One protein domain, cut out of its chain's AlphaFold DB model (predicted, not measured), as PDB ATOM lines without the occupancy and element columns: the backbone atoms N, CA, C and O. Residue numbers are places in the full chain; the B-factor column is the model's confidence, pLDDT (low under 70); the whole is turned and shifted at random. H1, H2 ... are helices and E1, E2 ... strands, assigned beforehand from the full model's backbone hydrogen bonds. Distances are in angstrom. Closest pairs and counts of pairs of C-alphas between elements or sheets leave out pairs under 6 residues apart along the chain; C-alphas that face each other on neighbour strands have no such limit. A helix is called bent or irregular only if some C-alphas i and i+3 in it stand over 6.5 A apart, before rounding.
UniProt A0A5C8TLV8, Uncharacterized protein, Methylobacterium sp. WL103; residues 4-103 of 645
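Overview. This is residues 4 to 103 of the 645 residues of an uncharacterized protein of Methylobacterium sp. WL103 (UniProt A0A5C8TLV8). What shape do these coordinates draw? An elongated, loose string of parts has the two-stranded ribbon E1 E2 in its middle, with H2 packing on it through residues 25 to 30 and H1 packing on H2. H3 and the free residues 47 to 52 make one far end, and H6 makes the other. What builds it? The 100 printed residues hold six named helices and two antiparallel strands, mostly helix, in the order H1, H2, E1, H3, E2, H4, H5, H6. How spread is it? It is only just loose, close to extended, with a radius of gyration of the C-alphas of 18.6 A and spans of 59 by 31 by 20 A.

Arrangement. How do the strands pair? E1, residues 34 to 38, and E2, residues 58 to 62, are antiparallel neighbours at 159 degrees, with N 35 and O 61 within hydrogen-bond range at 2.8 A. What comes near them? The closest C-alphas of E1 and H2, residues 17 to 30, are those of Val 36 and Val 29, 6.0 A apart. H5, residues 84 to 91, and E2 are near each other, with 5 pairs of C-alphas within 10 A. What lies farther out? H1, residues 4 to 11, and H2 touch, their closest C-alphas being Ala 10 and Gln 23 at 4.6 A. H3, residues 40 to 47, touches no helix. How do the helix backbones run? Each O i to N i+4 pair is within hydrogen-bond range in H1, H3 and H5, and 8 of 10 are in H2; H4, residues 64 to 67, and H6, residues 100 to 103, are too short for such a pair.

Along the chain. Where are the anchors? H1 begins with C-alpha 4 at (106.220, 91.019, 93.369), and H6 ends with C-alpha 103 at (146.967, 95.744, 118.888). How long are the longer elements? From first to last C-alpha H2 measures 20.0 A, E1 13.1 A and E2 13.0 A. H2 is irregular, with C-alphas 21 and 24 at 7.3 A.

Size, cuts and confidence. How large is it? The two C-alphas farthest apart, those of Val 49 and Glu 101, are 60.4 A apart. Is it continuous? The printed part has no cut, and the link from H4 to H5, residues 68 to 83, is long. Where is confidence low? The model's pLDDT is under 70 at residues 40 to 41 and 48 to 54.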
ATOM      1  N   THR A   4     106.121  90.927  94.829       76.69
ATOM      2  CA  THR A   4     106.220  91.019  93.369       76.69
ATOM      3  C   THR A   4     106.233  92.473  92.904       76.69
ATOM      4  O   THR A   4     107.108  92.871  92.140       76.69
ATOM      5  N   LYS A   5     105.335  93.310  93.444       82.81
ATOM      6  CA  LYS A   5     105.259  94.743  93.106       82.81
ATOM      7  C   LYS A   5     106.478  95.524  93.589       82.81
ATOM      8  O   LYS A   5     106.988  96.389  92.887       82.81
ATOM      9  N   LEU A   6     106.976  95.190  94.780       86.31
ATOM     10  CA  LEU A   6     108.157  95.847  95.335       86.31
ATOM     11  C   LEU A   6     109.433  95.484  94.557       86.31
ATOM     12  O   LEU A   6     110.308  96.333  94.403       86.31
ATOM     13  N   ARG A   7     109.533  94.248  94.042       89.75
ATOM     14  CA  ARG A   7     110.627  93.836  93.143       89.75
ATOM     15  C   ARG A   7     110.565  94.564  91.810       89.75
ATOM     16  O   ARG A   7     111.572  95.132  91.421       89.75
ATOM     17  N   ALA A   8     109.388  94.650  91.187       88.44
ATOM     18  CA  ALA A   8     109.217  95.413  89.950       88.44
ATOM     19  C   ALA A   8     109.709  96.868  90.102       88.44
ATOM     20  O   ALA A   8     110.477  97.346  89.272       88.44
ATOM     21  N   LEU A   9     109.376  97.520  91.223       89.69
ATOM     22  CA  LEU A   9     109.850  98.869  91.556       89.69
ATOM     23  C   LEU A   9     111.374  98.941  91.784       89.69
ATOM     24  O   LEU A   9     112.032  99.915  91.420       89.69
ATOM     25  N   ALA A  10     111.960  97.917  92.409       90.56
ATOM     26  CA  ALA A  10     113.401  97.833  92.657       90.56
ATOM     27  C   ALA A  10     114.222  97.548  91.387       90.56
ATOM     28  O   ALA A  10     115.375  97.994  91.281       90.56
ATOM     29  N   ASP A  11     113.631  96.822  90.444       91.69
ATOM     30  CA  ASP A  11     114.224  96.484  89.155       91.69
ATOM     31  C   ASP A  11     114.036  97.635  88.157       91.69
ATOM     32  O   ASP A  11     114.935  97.894  87.361       91.69
ATOM     33  N   ASN A  12     112.937  98.396  88.275       90.56
ATOM     34  CA  ASN A  12     112.502  99.421  87.320       90.56
ATOM     35  C   ASN A  12     112.570  98.903  85.872       90.56
ATOM     36  O   ASN A  12     113.180  99.515  84.994       90.56
ATOM     37  N   SER A  13     112.001  97.719  85.636       83.38
ATOM     38  CA  SER A  13     112.058  97.045  84.334       83.38
ATOM     39  C   SER A  13     111.363  97.841  83.221       83.38
ATOM     40  O   SER A  13     111.762  97.752  82.059       83.38
ATOM     41  N   SER A  14     110.382  98.671  83.576       83.06
ATOM     42  CA  SER A  14     109.671  99.614  82.704       83.06
ATOM     43  C   SER A  14     110.472 100.872  82.346       83.06
ATOM     44  O   SER A  14     110.042 101.603  81.460       83.06
ATOM     45  N   HIS A  15     111.626 101.120  82.985       86.19
ATOM     46  CA  HIS A  15     112.422 102.349  82.836       86.19
ATOM     47  C   HIS A  15     111.628 103.633  83.134       86.19
ATOM     48  O   HIS A  15     111.874 104.682  82.543       86.19
ATOM     49  N   ASP A  16     110.687 103.555  84.073       91.25
ATOM     50  CA  ASP A  16     109.839 104.670  84.473       91.25
ATOM     51  C   ASP A  16     110.604 105.642  85.398       91.25
ATOM     52  O   ASP A  16     111.359 105.238  86.294       91.25
ATOM     53  N   ASP A  17     110.449 106.948  85.158       90.75
ATOM     54  CA  ASP A  17     111.153 107.995  85.910       90.75
ATOM     55  C   ASP A  17     110.625 108.161  87.344       90.75
ATOM     56  O   ASP A  17     111.383 108.549  88.237       90.75
ATOM     57  N   VAL A  18     109.354 107.841  87.602       86.50
ATOM     58  CA  VAL A  18     108.780 107.808  88.952       86.50
ATOM     59  C   VAL A  18     109.330 106.601  89.706       86.50
ATOM     60  O   VAL A  18     109.832 106.755  90.823       86.50
ATOM     61  N   ASP A  19     109.338 105.423  89.084       89.06
ATOM     62  CA  ASP A  19     109.903 104.207  89.679       89.06
ATOM     63  C   ASP A  19     111.389 104.384  90.005       89.06
ATOM     64  O   ASP A  19     111.855 103.993  91.080       89.06
ATOM     65  N   LYS A  20     112.132 105.082  89.141       91.06
ATOM     66  CA  LYS A  20     113.537 105.444  89.368       91.06
ATOM     67  C   LYS A  20     113.752 106.229  90.665       91.06
ATOM     68  O   LYS A  20     114.768 106.019  91.332       91.06
ATOM     69  N   VAL A  21     112.817 107.102  91.057       89.81
ATOM     70  CA  VAL A  21     112.891 107.855  92.323       89.81
ATOM     71  C   VAL A  21     112.742 106.927  93.534       89.81
ATOM     72  O   VAL A  21     113.438 107.107  94.536       89.81
ATOM     73  N   PHE A  22     111.872 105.917  93.453       88.94
ATOM     74  CA  PHE A  22     111.598 104.996  94.563       88.94
ATOM     75  C   PHE A  22     112.495 103.753  94.586       88.94
ATOM     76  O   PHE A  22     112.595 103.088  95.622       88.94
ATOM     77  N   GLN A  23     113.205 103.472  93.495       92.00
ATOM     78  CA  GLN A  23     114.084 102.316  93.341       92.00
ATOM     79  C   GLN A  23     115.075 102.125  94.512       92.00
ATOM     80  O   GLN A  23     115.184 101.000  95.017       92.00
ATOM     81  N   PRO A  24     115.773 103.165  95.026       91.12
ATOM     82  CA  PRO A  24     116.690 102.994  96.154       91.12
ATOM     83  C   PRO A  24     115.987 102.522  97.432       91.12
ATOM     84  O   PRO A  24     116.537 101.702  98.165       91.12
ATOM     85  N   LEU A  25     114.767 103.007  97.690       90.69
ATOM     86  CA  LEU A  25     113.967 102.594  98.841       90.69
ATOM     87  C   LEU A  25     113.469 101.156  98.673       90.69
ATOM     88  O   LEU A  25     113.580 100.366  99.607       90.69
ATOM     89  N   ALA A  26     112.976 100.794  97.489       92.38
ATOM     90  CA  ALA A  26     112.506  99.437  97.211       92.38
ATOM     91  C   ALA A  26     113.626  98.400  97.417       92.38
ATOM     92  O   ALA A  26     113.440  97.413  98.131       92.38
ATOM     93  N   ARG A  27     114.831  98.677  96.899       92.69
ATOM     94  CA  ARG A  27     116.027  97.840  97.117       92.69
ATOM     95  C   ARG A  27     116.411  97.736  98.590       92.69
ATOM     96  O   ARG A  27     116.797  96.667  99.054       92.69
ATOM     97  N   LEU A  28     116.300  98.836  99.328       92.12
ATOM     98  CA  LEU A  28     116.596  98.868 100.755       92.12
ATOM     99  C   LEU A  28     115.610  98.006 101.560       92.12
ATOM    100  O   LEU A  28     116.041  97.277 102.449       92.12
ATOM    101  N   VAL A  29     114.314  98.056 101.236       90.75
ATOM    102  CA  VAL A  29     113.268  97.250 101.894       90.75
ATOM    103  C   VAL A  29     113.406  95.763 101.552       90.75
ATOM    104  O   VAL A  29     113.200  94.919 102.419       90.75
ATOM    105  N   LEU A  30     113.792  95.430 100.317       91.25
ATOM    106  CA  LEU A  30     114.020  94.043  99.882       91.25
ATOM    107  C   LEU A  30     115.345  93.447 100.380       91.25
ATOM    108  O   LEU A  30     115.528  92.230 100.361       91.25
ATOM    109  N   SER A  31     116.294  94.285 100.794       89.94
ATOM    110  CA  SER A  31     117.620  93.844 101.212       89.94
ATOM    111  C   SER A  31     117.562  93.051 102.521       89.94
ATOM    112  O   SER A  31     117.310  93.619 103.581       89.94
ATOM    113  N   LYS A  32     117.992  91.783 102.490       87.81
ATOM    114  CA  LYS A  32     118.194  90.954 103.700       87.81
ATOM    115  C   LYS A  32     119.184  91.554 104.712       87.81
ATOM    116  O   LYS A  32     119.104  91.273 105.905       87.81
ATOM    117  N   ASP A  33     120.081  92.410 104.225       91.12
ATOM    118  CA  ASP A  33     121.149  93.041 105.001       91.12
ATOM    119  C   ASP A  33     120.750  94.367 105.651       91.12
ATOM    120  O   ASP A  33     121.574  95.016 106.295       91.12
ATOM    121  N   HIS A  34     119.496  94.790 105.497       91.56
ATOM    122  CA  HIS A  34     118.984  95.997 106.128       91.56
ATOM    123  C   HIS A  34     117.714  95.668 106.906       91.56
ATOM    124  O   HIS A  34     116.893  94.853 106.499       91.56
ATOM    125  N   GLN A  35     117.554  96.326 108.045       88.06
ATOM    126  CA  GLN A  35     116.277  96.438 108.723       88.06
ATOM    127  C   GLN A  35     115.744  97.840 108.499       88.06
ATOM    128  O   GLN A  35     116.414  98.822 108.828       88.06
ATOM    129  N   VAL A  36     114.556  97.925 107.913       88.88
ATOM    130  CA  VAL A  36     113.939  99.192 107.539       88.88
ATOM    131  C   VAL A  36     112.779  99.490 108.477       88.88
ATOM    132  O   VAL A  36     111.956  98.623 108.755       88.88
ATOM    133  N   TYR A  37     112.731 100.725 108.959       87.25
ATOM    134  CA  TYR A  37     111.724 101.233 109.878       87.25
ATOM    135  C   TYR A  37     111.107 102.506 109.312       87.25
ATOM    136  O   TYR A  37     111.776 103.300 108.646       87.25
ATOM    137  N   VAL A  38     109.841 102.732 109.637       83.38
ATOM    138  CA  VAL A  38     109.110 103.965 109.335       83.38
ATOM    139  C   VAL A  38     108.373 104.422 110.586       83.38
ATOM    140  O   VAL A  38     108.070 103.613 111.462       83.38
ATOM    141  N   LEU A  39     108.091 105.721 110.686       76.06
ATOM    142  CA  LEU A  39     107.187 106.214 111.724       76.06
ATOM    143  C   LEU A  39     105.755 105.860 111.335       76.06
ATOM    144  O   LEU A  39     105.301 106.259 110.263       76.06
ATOM    145  N   ASP A  40     105.047 105.168 112.224       68.00
ATOM    146  CA  ASP A  40     103.667 104.730 111.998       68.00
ATOM    147  C   ASP A  40     102.733 105.908 111.679       68.00
ATOM    148  O   ASP A  40     101.936 105.856 110.746       68.00
ATOM    149  N   SER A  41     102.934 107.043 112.357       67.75
ATOM    150  CA  SER A  41     102.220 108.291 112.082       67.75
ATOM    151  C   SER A  41     102.466 108.831 110.669       67.75
ATOM    152  O   SER A  41     101.531 109.290 110.026       67.75
ATOM    153  N   ASN A  42     103.706 108.778 110.166       75.19
ATOM    154  CA  ASN A  42     104.039 109.267 108.821       75.19
ATOM    155  C   ASN A  42     103.520 108.326 107.737       75.19
ATOM    156  O   ASN A  42     103.129 108.784 106.668       75.19
ATOM    157  N   TYR A  43     103.559 107.021 108.001       78.00
ATOM    158  CA  TYR A  43     103.026 106.016 107.096       78.00
ATOM    159  C   TYR A  43     101.498 106.117 107.014       78.00
ATOM    160  O   TYR A  43     100.954 106.220 105.921       78.00
ATOM    161  N   SER A  44     100.819 106.201 108.159       73.88
ATOM    162  CA  SER A  44      99.361 106.344 108.235       73.88
ATOM    163  C   SER A  44      98.875 107.650 107.604       73.88
ATOM    164  O   SER A  44      97.944 107.623 106.804       73.88
ATOM    165  N   ALA A  45      99.556 108.772 107.874       71.62
ATOM    166  CA  ALA A  45      99.240 110.064 107.262       71.62
ATOM    167  C   ALA A  45      99.381 110.058 105.731       71.62
ATOM    168  O   ALA A  45      98.657 110.772 105.050       71.62
ATOM    169  N   LEU A  46     100.290 109.243 105.178       74.62
ATOM    170  CA  LEU A  46     100.443 109.082 103.728       74.62
ATOM    171  C   LEU A  46      99.272 108.303 103.099       74.62
ATOM    172  O   LEU A  46      98.978 108.493 101.921       74.62
ATOM    173  N   LEU A  47      98.636 107.409 103.864       74.31
ATOM    174  CA  LEU A  47      97.515 106.580 103.407       74.31
ATOM    175  C   LEU A  47      96.168 107.303 103.510       74.31
ATOM    176  O   LEU A  47      95.272 107.056 102.706       74.31
ATOM    177  N   THR A  48      96.018 108.196 104.485       64.56
ATOM    178  CA  THR A  48      94.861 109.088 104.593       64.56
ATOM    179  C   THR A  48      95.030 110.239 103.604       64.56
ATOM    180  O   THR A  48      96.079 110.870 103.588       64.56
ATOM    181  N   VAL A  49      94.028 110.525 102.765       51.44
ATOM    182  CA  VAL A  49      94.075 111.537 101.682       51.44
ATOM    183  C   VAL A  49      94.038 112.977 102.232       51.44
ATOM    184  O   VAL A  49      93.262 113.816 101.784       51.44
ATOM    185  N   ASP A  50      94.866 113.278 103.230       48.00
ATOM    186  CA  ASP A  50      95.079 114.620 103.747       48.00
ATOM    187  C   ASP A  50      96.264 115.258 103.004       48.00
ATOM    188  O   ASP A  50      97.362 114.702 102.902       48.00
ATOM    189  N   LYS A  51      96.027 116.414 102.384       49.41
ATOM    190  CA  LYS A  51      96.959 117.017 101.417       49.41
ATOM    191  C   LYS A  51      98.170 117.679 102.082       49.41
ATOM    192  O   LYS A  51      99.105 118.035 101.361       49.41
ATOM    193  N   GLU A  52      98.193 117.814 103.409       51.31
ATOM    194  CA  GLU A  52      99.160 118.676 104.100       51.31
ATOM    195  C   GLU A  52     100.441 117.984 104.610       51.31
ATOM    196  O   GLU A  52     101.448 118.665 104.807       51.31
ATOM    197  N   THR A  53     100.506 116.648 104.743       52.53
ATOM    198  CA  THR A  53     101.749 115.953 105.181       52.53
ATOM    199  C   THR A  53     102.193 114.793 104.282       52.53
ATOM    200  O   THR A  53     102.215 113.627 104.657       52.53
ATOM    201  N   LYS A  54     102.699 115.124 103.087       63.75
ATOM    202  CA  LYS A  54     103.253 114.159 102.110       63.75
ATOM    203  C   LYS A  54     104.708 113.733 102.383       63.75
ATOM    204  O   LYS A  54     105.535 113.754 101.470       63.75
ATOM    205  N   LYS A  55     105.089 113.399 103.623       74.88
ATOM    206  CA  LYS A  55     106.488 113.030 103.934       74.88
ATOM    207  C   LYS A  55     106.622 111.687 104.642       74.88
ATOM    208  O   LYS A  55     106.388 111.584 105.846       74.88
ATOM    209  N   LEU A  56     107.167 110.702 103.929       82.38
ATOM    210  CA  LEU A  56     107.628 109.445 104.514       82.38
ATOM    211  C   LEU A  56     109.084 109.577 104.984       82.38
ATOM    212  O   LEU A  56     109.978 109.914 104.207       82.38
ATOM    213  N   LEU A  57     109.323 109.323 106.269       85.81
ATOM    214  CA  LEU A  57     110.665 109.190 106.833       85.81
ATOM    215  C   LEU A  57     110.973 107.709 107.027       85.81
ATOM    216  O   LEU A  57     110.229 107.005 107.708       85.81
ATOM    217  N   VAL A  58     112.083 107.271 106.440       89.06
ATOM    218  CA  VAL A  58     112.543 105.883 106.472       89.06
ATOM    219  C   VAL A  58     113.897 105.826 107.171       89.06
ATOM    220  O   VAL A  58     114.811 106.571 106.817       89.06
ATOM    221  N   PHE A  59     114.034 104.928 108.143       90.00
ATOM    222  CA  PHE A  59     115.294 104.633 108.822       90.00
ATOM    223  C   PHE A  59     115.765 103.240 108.430       90.00
ATOM    224  O   PHE A  59     114.995 102.286 108.479       90.00
ATOM    225  N   ALA A  60     117.036 103.114 108.059       91.25
ATOM    226  CA  ALA A  60     117.616 101.846 107.642       91.25
ATOM    227  C   ALA A  60     118.819 101.510 108.515       91.25
ATOM    228  O   ALA A  60     119.783 102.274 108.570       91.25
ATOM    229  N   VAL A  61     118.773 100.356 109.169       90.06
ATOM    230  CA  VAL A  61     119.876  99.830 109.970       90.06
ATOM    231  C   VAL A  61     120.502  98.671 109.222       90.06
ATOM    232  O   VAL A  61     119.840  97.678 108.932       90.06
ATOM    233  N   ARG A  62     121.786  98.799 108.892       90.50
ATOM    234  CA  ARG A  62     122.528  97.724 108.239       90.50
ATOM    235  C   ARG A  62     122.861  96.629 109.248       90.50
ATOM    236  O   ARG A  62     123.401  96.919 110.317       90.50
ATOM    237  N   ARG A  63     122.540  95.388 108.893       89.06
ATOM    238  CA  ARG A  63     122.714  94.201 109.727       89.06
ATOM    239  C   ARG A  63     124.084  93.546 109.509       89.06
ATOM    240  O   ARG A  63     124.638  93.652 108.414       89.06
ATOM    241  N   PRO A  64     124.580  92.785 110.500       90.88
ATOM    242  CA  PRO A  64     125.814  92.008 110.376       90.88
ATOM    243  C   PRO A  64     125.768  90.950 109.270       90.88
ATOM    244  O   PRO A  64     126.813  90.575 108.753       90.88
ATOM    245  N   THR A  65     124.572  90.522 108.848       89.81
ATOM    246  CA  THR A  65     124.372  89.502 107.803       89.81
ATOM    247  C   THR A  65     125.059  89.828 106.480       89.81
ATOM    248  O   THR A  65     125.410  88.909 105.743       89.81
ATOM    249  N   MET A  66     125.330  91.111 106.207       91.62
ATOM    250  CA  MET A  66     126.094  91.539 105.031       91.62
ATOM    251  C   MET A  66     127.499  90.918 104.975       91.62
ATOM    252  O   MET A  66     128.113  90.852 103.906       91.62
ATOM    253  N   LEU A  67     128.020  90.521 106.139       92.44
ATOM    254  CA  LEU A  67     129.344  89.950 106.325       92.44
ATOM    255  C   LEU A  67     129.336  88.419 106.274       92.44
ATOM    256  O   LEU A  67     130.404  87.836 106.158       92.44
ATOM    257  N   ASN A  68     128.169  87.761 106.260       89.81
ATOM    258  CA  ASN A  68     128.062  86.291 106.258       89.81
ATOM    259  C   ASN A  68     128.689  85.628 105.020       89.81
ATOM    260  O   ASN A  68     128.859  84.415 104.986       89.81
ATOM    261  N   LYS A  69     128.993  86.412 103.981       92.44
ATOM    262  CA  LYS A  69     129.713  85.951 102.788       92.44
ATOM    263  C   LYS A  69     131.227  85.821 102.995       92.44
ATOM    264  O   LYS A  69     131.907  85.335 102.100       92.44
ATOM    265  N   PHE A  70     131.753  86.295 104.121       95.56
ATOM    266  CA  PHE A  70     133.163  86.193 104.478       95.56
ATOM    267  C   PHE A  70     133.340  85.150 105.581       95.56
ATOM    268  O   PHE A  70     132.523  85.069 106.495       95.56
ATOM    269  N   ALA A  71     134.429  84.384 105.514       93.62
ATOM    270  CA  ALA A  71     134.773  83.416 106.557       93.62
ATOM    271  C   ALA A  71     135.115  84.100 107.895       93.62
ATOM    272  O   ALA A  71     134.791  83.585 108.960       93.62
ATOM    273  N   SER A  72     135.743  85.277 107.839       91.69
ATOM    274  CA  SER A  72     136.060  86.121 108.992       91.69
ATOM    275  C   SER A  72     136.070  87.598 108.586       91.69
ATOM    276  O   SER A  72     136.140  87.934 107.401       91.69
ATOM    277  N   CYS A  73     135.944  88.502 109.561       92.88
ATOM    278  CA  CYS A  73     135.929  89.946 109.334       92.88
ATOM    279  C   CYS A  73     136.735  90.666 110.414       92.88
ATOM    280  O   CYS A  73     136.367  90.630 111.586       92.88
ATOM    281  N   LEU A  74     137.782  91.377 109.998       93.19
ATOM    282  CA  LEU A  74     138.520  92.309 110.844       93.19
ATOM    283  C   LEU A  74     138.029  93.734 110.576       93.19
ATOM    284  O   LEU A  74     137.960  94.168 109.425       93.19
ATOM    285  N   ILE A  75     137.700  94.470 111.637       92.06
ATOM    286  CA  ILE A  75     137.254  95.863 111.545       92.06
ATOM    287  C   ILE A  75     138.296  96.753 112.208       92.06
ATOM    288  O   ILE A  75     138.572  96.619 113.396       92.06
ATOM    289  N   MET A  76     138.846  97.689 111.436       88.69
ATOM    290  CA  MET A  76     139.838  98.647 111.911       88.69
ATOM    291  C   MET A  76     139.253 100.057 111.884       88.69
ATOM    292  O   MET A  76     138.929 100.596 110.827       88.69
ATOM    293  N   ALA A  77     139.144 100.665 113.057       87.81
ATOM    294  CA  ALA A  77     138.817 102.071 113.225       87.81
ATOM    295  C   ALA A  77     139.562 102.590 114.454       87.81
ATOM    296  O   ALA A  77     139.712 101.862 115.436       87.81
ATOM    297  N   ALA A  78     140.008 103.845 114.428       84.38
ATOM    298  CA  ALA A  78     140.463 104.468 115.667       84.38
ATOM    299  C   ALA A  78     139.282 104.560 116.637       84.38
ATOM    300  O   ALA A  78     138.156 104.741 116.166       84.38
ATOM    301  N   GLU A  79     139.536 104.440 117.940       85.81
ATOM    302  CA  GLU A  79     138.502 104.506 118.982       85.81
ATOM    303  C   GLU A  79     137.236 103.716 118.603       85.81
ATOM    304  O   GLU A  79     136.116 104.222 118.664       85.81
ATOM    305  N   PHE A  80     137.406 102.471 118.132       89.19
ATOM    306  CA  PHE A  80     136.319 101.694 117.524       89.19
ATOM    307  C   PHE A  80     135.077 101.606 118.420       89.19
ATOM    308  O   PHE A  80     133.953 101.749 117.931       89.19
ATOM    309  N   LYS A  81     135.276 101.458 119.735       89.81
ATOM    310  CA  LYS A  81     134.204 101.389 120.738       89.81
ATOM    311  C   LYS A  81     133.378 102.679 120.830       89.81
ATOM    312  O   LYS A  81     132.200 102.632 121.186       89.81
ATOM    313  N   GLU A  82     133.954 103.815 120.444       87.62
ATOM    314  CA  GLU A  82     133.252 105.095 120.381       87.62
ATOM    315  C   GLU A  82     132.453 105.287 119.096       87.62
ATOM    316  O   GLU A  82     131.591 106.164 119.042       87.62
ATOM    317  N   THR A  83     132.660 104.468 118.068       89.88
ATOM    318  CA  THR A  83     131.919 104.607 116.813       89.88
ATOM    319  C   THR A  83     130.435 104.289 116.999       89.88
ATOM    320  O   THR A  83     130.048 103.390 117.753       89.88
ATOM    321  N   LEU A  84     129.574 104.987 116.249       90.31
ATOM    322  CA  LEU A  84     128.145 104.655 116.210       90.31
ATOM    323  C   LEU A  84     127.925 103.211 115.727       90.31
ATOM    324  O   LEU A  84     126.989 102.554 116.167       90.31
ATOM    325  N   PHE A  85     128.815 102.713 114.863       92.12
ATOM    326  CA  PHE A  85     128.815 101.336 114.383       92.12
ATOM    327  C   PHE A  85     128.924 100.330 115.532       92.12
ATOM    328  O   PHE A  85     128.034  99.497 115.680       92.12
ATOM    329  N   TYR A  86     129.964 100.433 116.369       92.56
ATOM    330  CA  TYR A  86     130.164  99.519 117.496       92.56
ATOM    331  C   TYR A  86     128.975  99.558 118.452       92.56
ATOM    332  O   TYR A  86     128.434  98.513 118.813       92.56
ATOM    333  N   LYS A  87     128.528 100.766 118.819       90.12
ATOM    334  CA  LYS A  87     127.406 100.955 119.744       90.12
ATOM    335  C   LYS A  87     126.126 100.330 119.189       90.12
ATOM    336  O   LYS A  87     125.474  99.567 119.890       90.12
ATOM    337  N   LEU A  88     125.802 100.579 117.920       90.12
ATOM    338  CA  LEU A  88     124.611 100.031 117.272       90.12
ATOM    339  C   LEU A  88     124.675  98.506 117.143       90.12
ATOM    340  O   LEU A  88     123.723  97.818 117.502       90.12
ATOM    341  N   TRP A  89     125.792  97.971 116.651       91.94
ATOM    342  CA  TRP A  89     125.947  96.535 116.423       91.94
ATOM    343  C   TRP A  89     125.990  95.735 117.728       91.94
ATOM    344  O   TRP A  89     125.392  94.665 117.815       91.94
ATOM    345  N   SER A  90     126.584  96.296 118.781       89.44
ATOM    346  CA  SER A  90     126.546  95.691 120.116       89.44
ATOM    347  C   SER A  90     125.112  95.590 120.653       89.44
ATOM    348  O   SER A  90     124.743  94.581 121.249       89.44
ATOM    349  N   ARG A  91     124.261  96.597 120.396       84.25
ATOM    350  CA  ARG A  91     122.847  96.609 120.829       84.25
ATOM    351  C   ARG A  91     121.970  95.594 120.100       84.25
ATOM    352  O   ARG A  91     120.967  95.168 120.655       84.25
ATOM    353  N   ILE A  92     122.357  95.181 118.895       81.56
ATOM    354  CA  ILE A  92     121.694  94.100 118.143       81.56
ATOM    355  C   ILE A  92     122.360  92.730 118.372       81.56
ATOM    356  O   ILE A  92     122.083  91.787 117.636       81.56
ATOM    357  N   GLY A  93     123.228  92.617 119.385       83.69
ATOM    358  CA  GLY A  93     123.787  91.347 119.854       83.69
ATOM    359  C   GLY A  93     125.131  90.944 119.245       83.69
ATOM    360  O   GLY A  93     125.595  89.835 119.509       83.69
ATOM    361  N   VAL A  94     125.787  91.807 118.459       90.25
ATOM    362  CA  VAL A  94     127.138  91.512 117.959       90.25
ATOM    363  C   VAL A  94     128.130  91.557 119.113       90.25
ATOM    364  O   VAL A  94     128.256  92.566 119.804       90.25
ATOM    365  N   LYS A  95     128.877  90.468 119.283       92.31
ATOM    366  CA  LYS A  95     130.015  90.403 120.199       92.31
ATOM    367  C   LYS A  95     131.287  90.667 119.408       92.31
ATOM    368  O   LYS A  95     131.679  89.854 118.577       92.31
ATOM    369  N   PHE A  96     131.908  91.814 119.650       93.81
ATOM    370  CA  PHE A  96     133.212  92.130 119.079       93.81
ATOM    371  C   PHE A  96     134.315  91.513 119.938       93.81
ATOM    372  O   PHE A  96     134.281  91.631 121.162       93.81
ATOM    373  N   VAL A  97     135.286  90.884 119.283       92.88
ATOM    374  CA  VAL A  97     136.492  90.340 119.914       92.88
ATOM    375  C   VAL A  97     137.657  91.256 119.553       92.88
ATOM    376  O   VAL A  97     137.760  91.704 118.411       92.88
ATOM    377  N   GLU A  98     138.479  91.602 120.542       90.62
ATOM    378  CA  GLU A  98     139.672  92.419 120.319       90.62
ATOM    379  C   GLU A  98     140.773  91.559 119.690       90.62
ATOM    380  O   GLU A  98     141.068  90.482 120.197       90.62
ATOM    381  N   GLU A  99     141.371  92.041 118.599       91.56
ATOM    382  CA  GLU A  99     142.492  91.366 117.943       91.56
ATOM    383  C   GLU A  99     143.812  91.787 118.600       91.56
ATOM    384  O   GLU A  99     144.346  92.868 118.326       91.56
ATOM    385  N   THR A 100     144.303  90.960 119.522       90.62
ATOM    386  CA  THR A 100     145.436  91.294 120.395       90.62
ATOM    387  C   THR A 100     146.759  91.351 119.640       90.62
ATOM    388  O   THR A 100     147.548  92.258 119.899       90.62
ATOM    389  N   GLU A 101     146.981  90.474 118.652       90.62
ATOM    390  CA  GLU A 101     148.258  90.426 117.925       90.62
ATOM    391  C   GLU A 101     148.507  91.726 117.148       90.62
ATOM    392  O   GLU A 101     149.608  92.282 117.148       90.62
ATOM    393  N   LEU A 102     147.467  92.257 116.498       88.81
ATOM    394  CA  LEU A 102     147.574  93.530 115.789       88.81
ATOM    395  C   LEU A 102     147.677  94.712 116.748       88.81
ATOM    396  O   LEU A 102     148.431  95.641 116.460       88.81
ATOM    397  N   LYS A 103     146.950  94.682 117.872       87.25
ATOM    398  CA  LYS A 103     146.967  95.744 118.888       87.25
ATOM    399  C   LYS A 103     148.372  95.985 119.437       87.25
ATOM    400  O   LYS A 103     148.808  97.131 119.517       87.25
TER     401      LYS A 103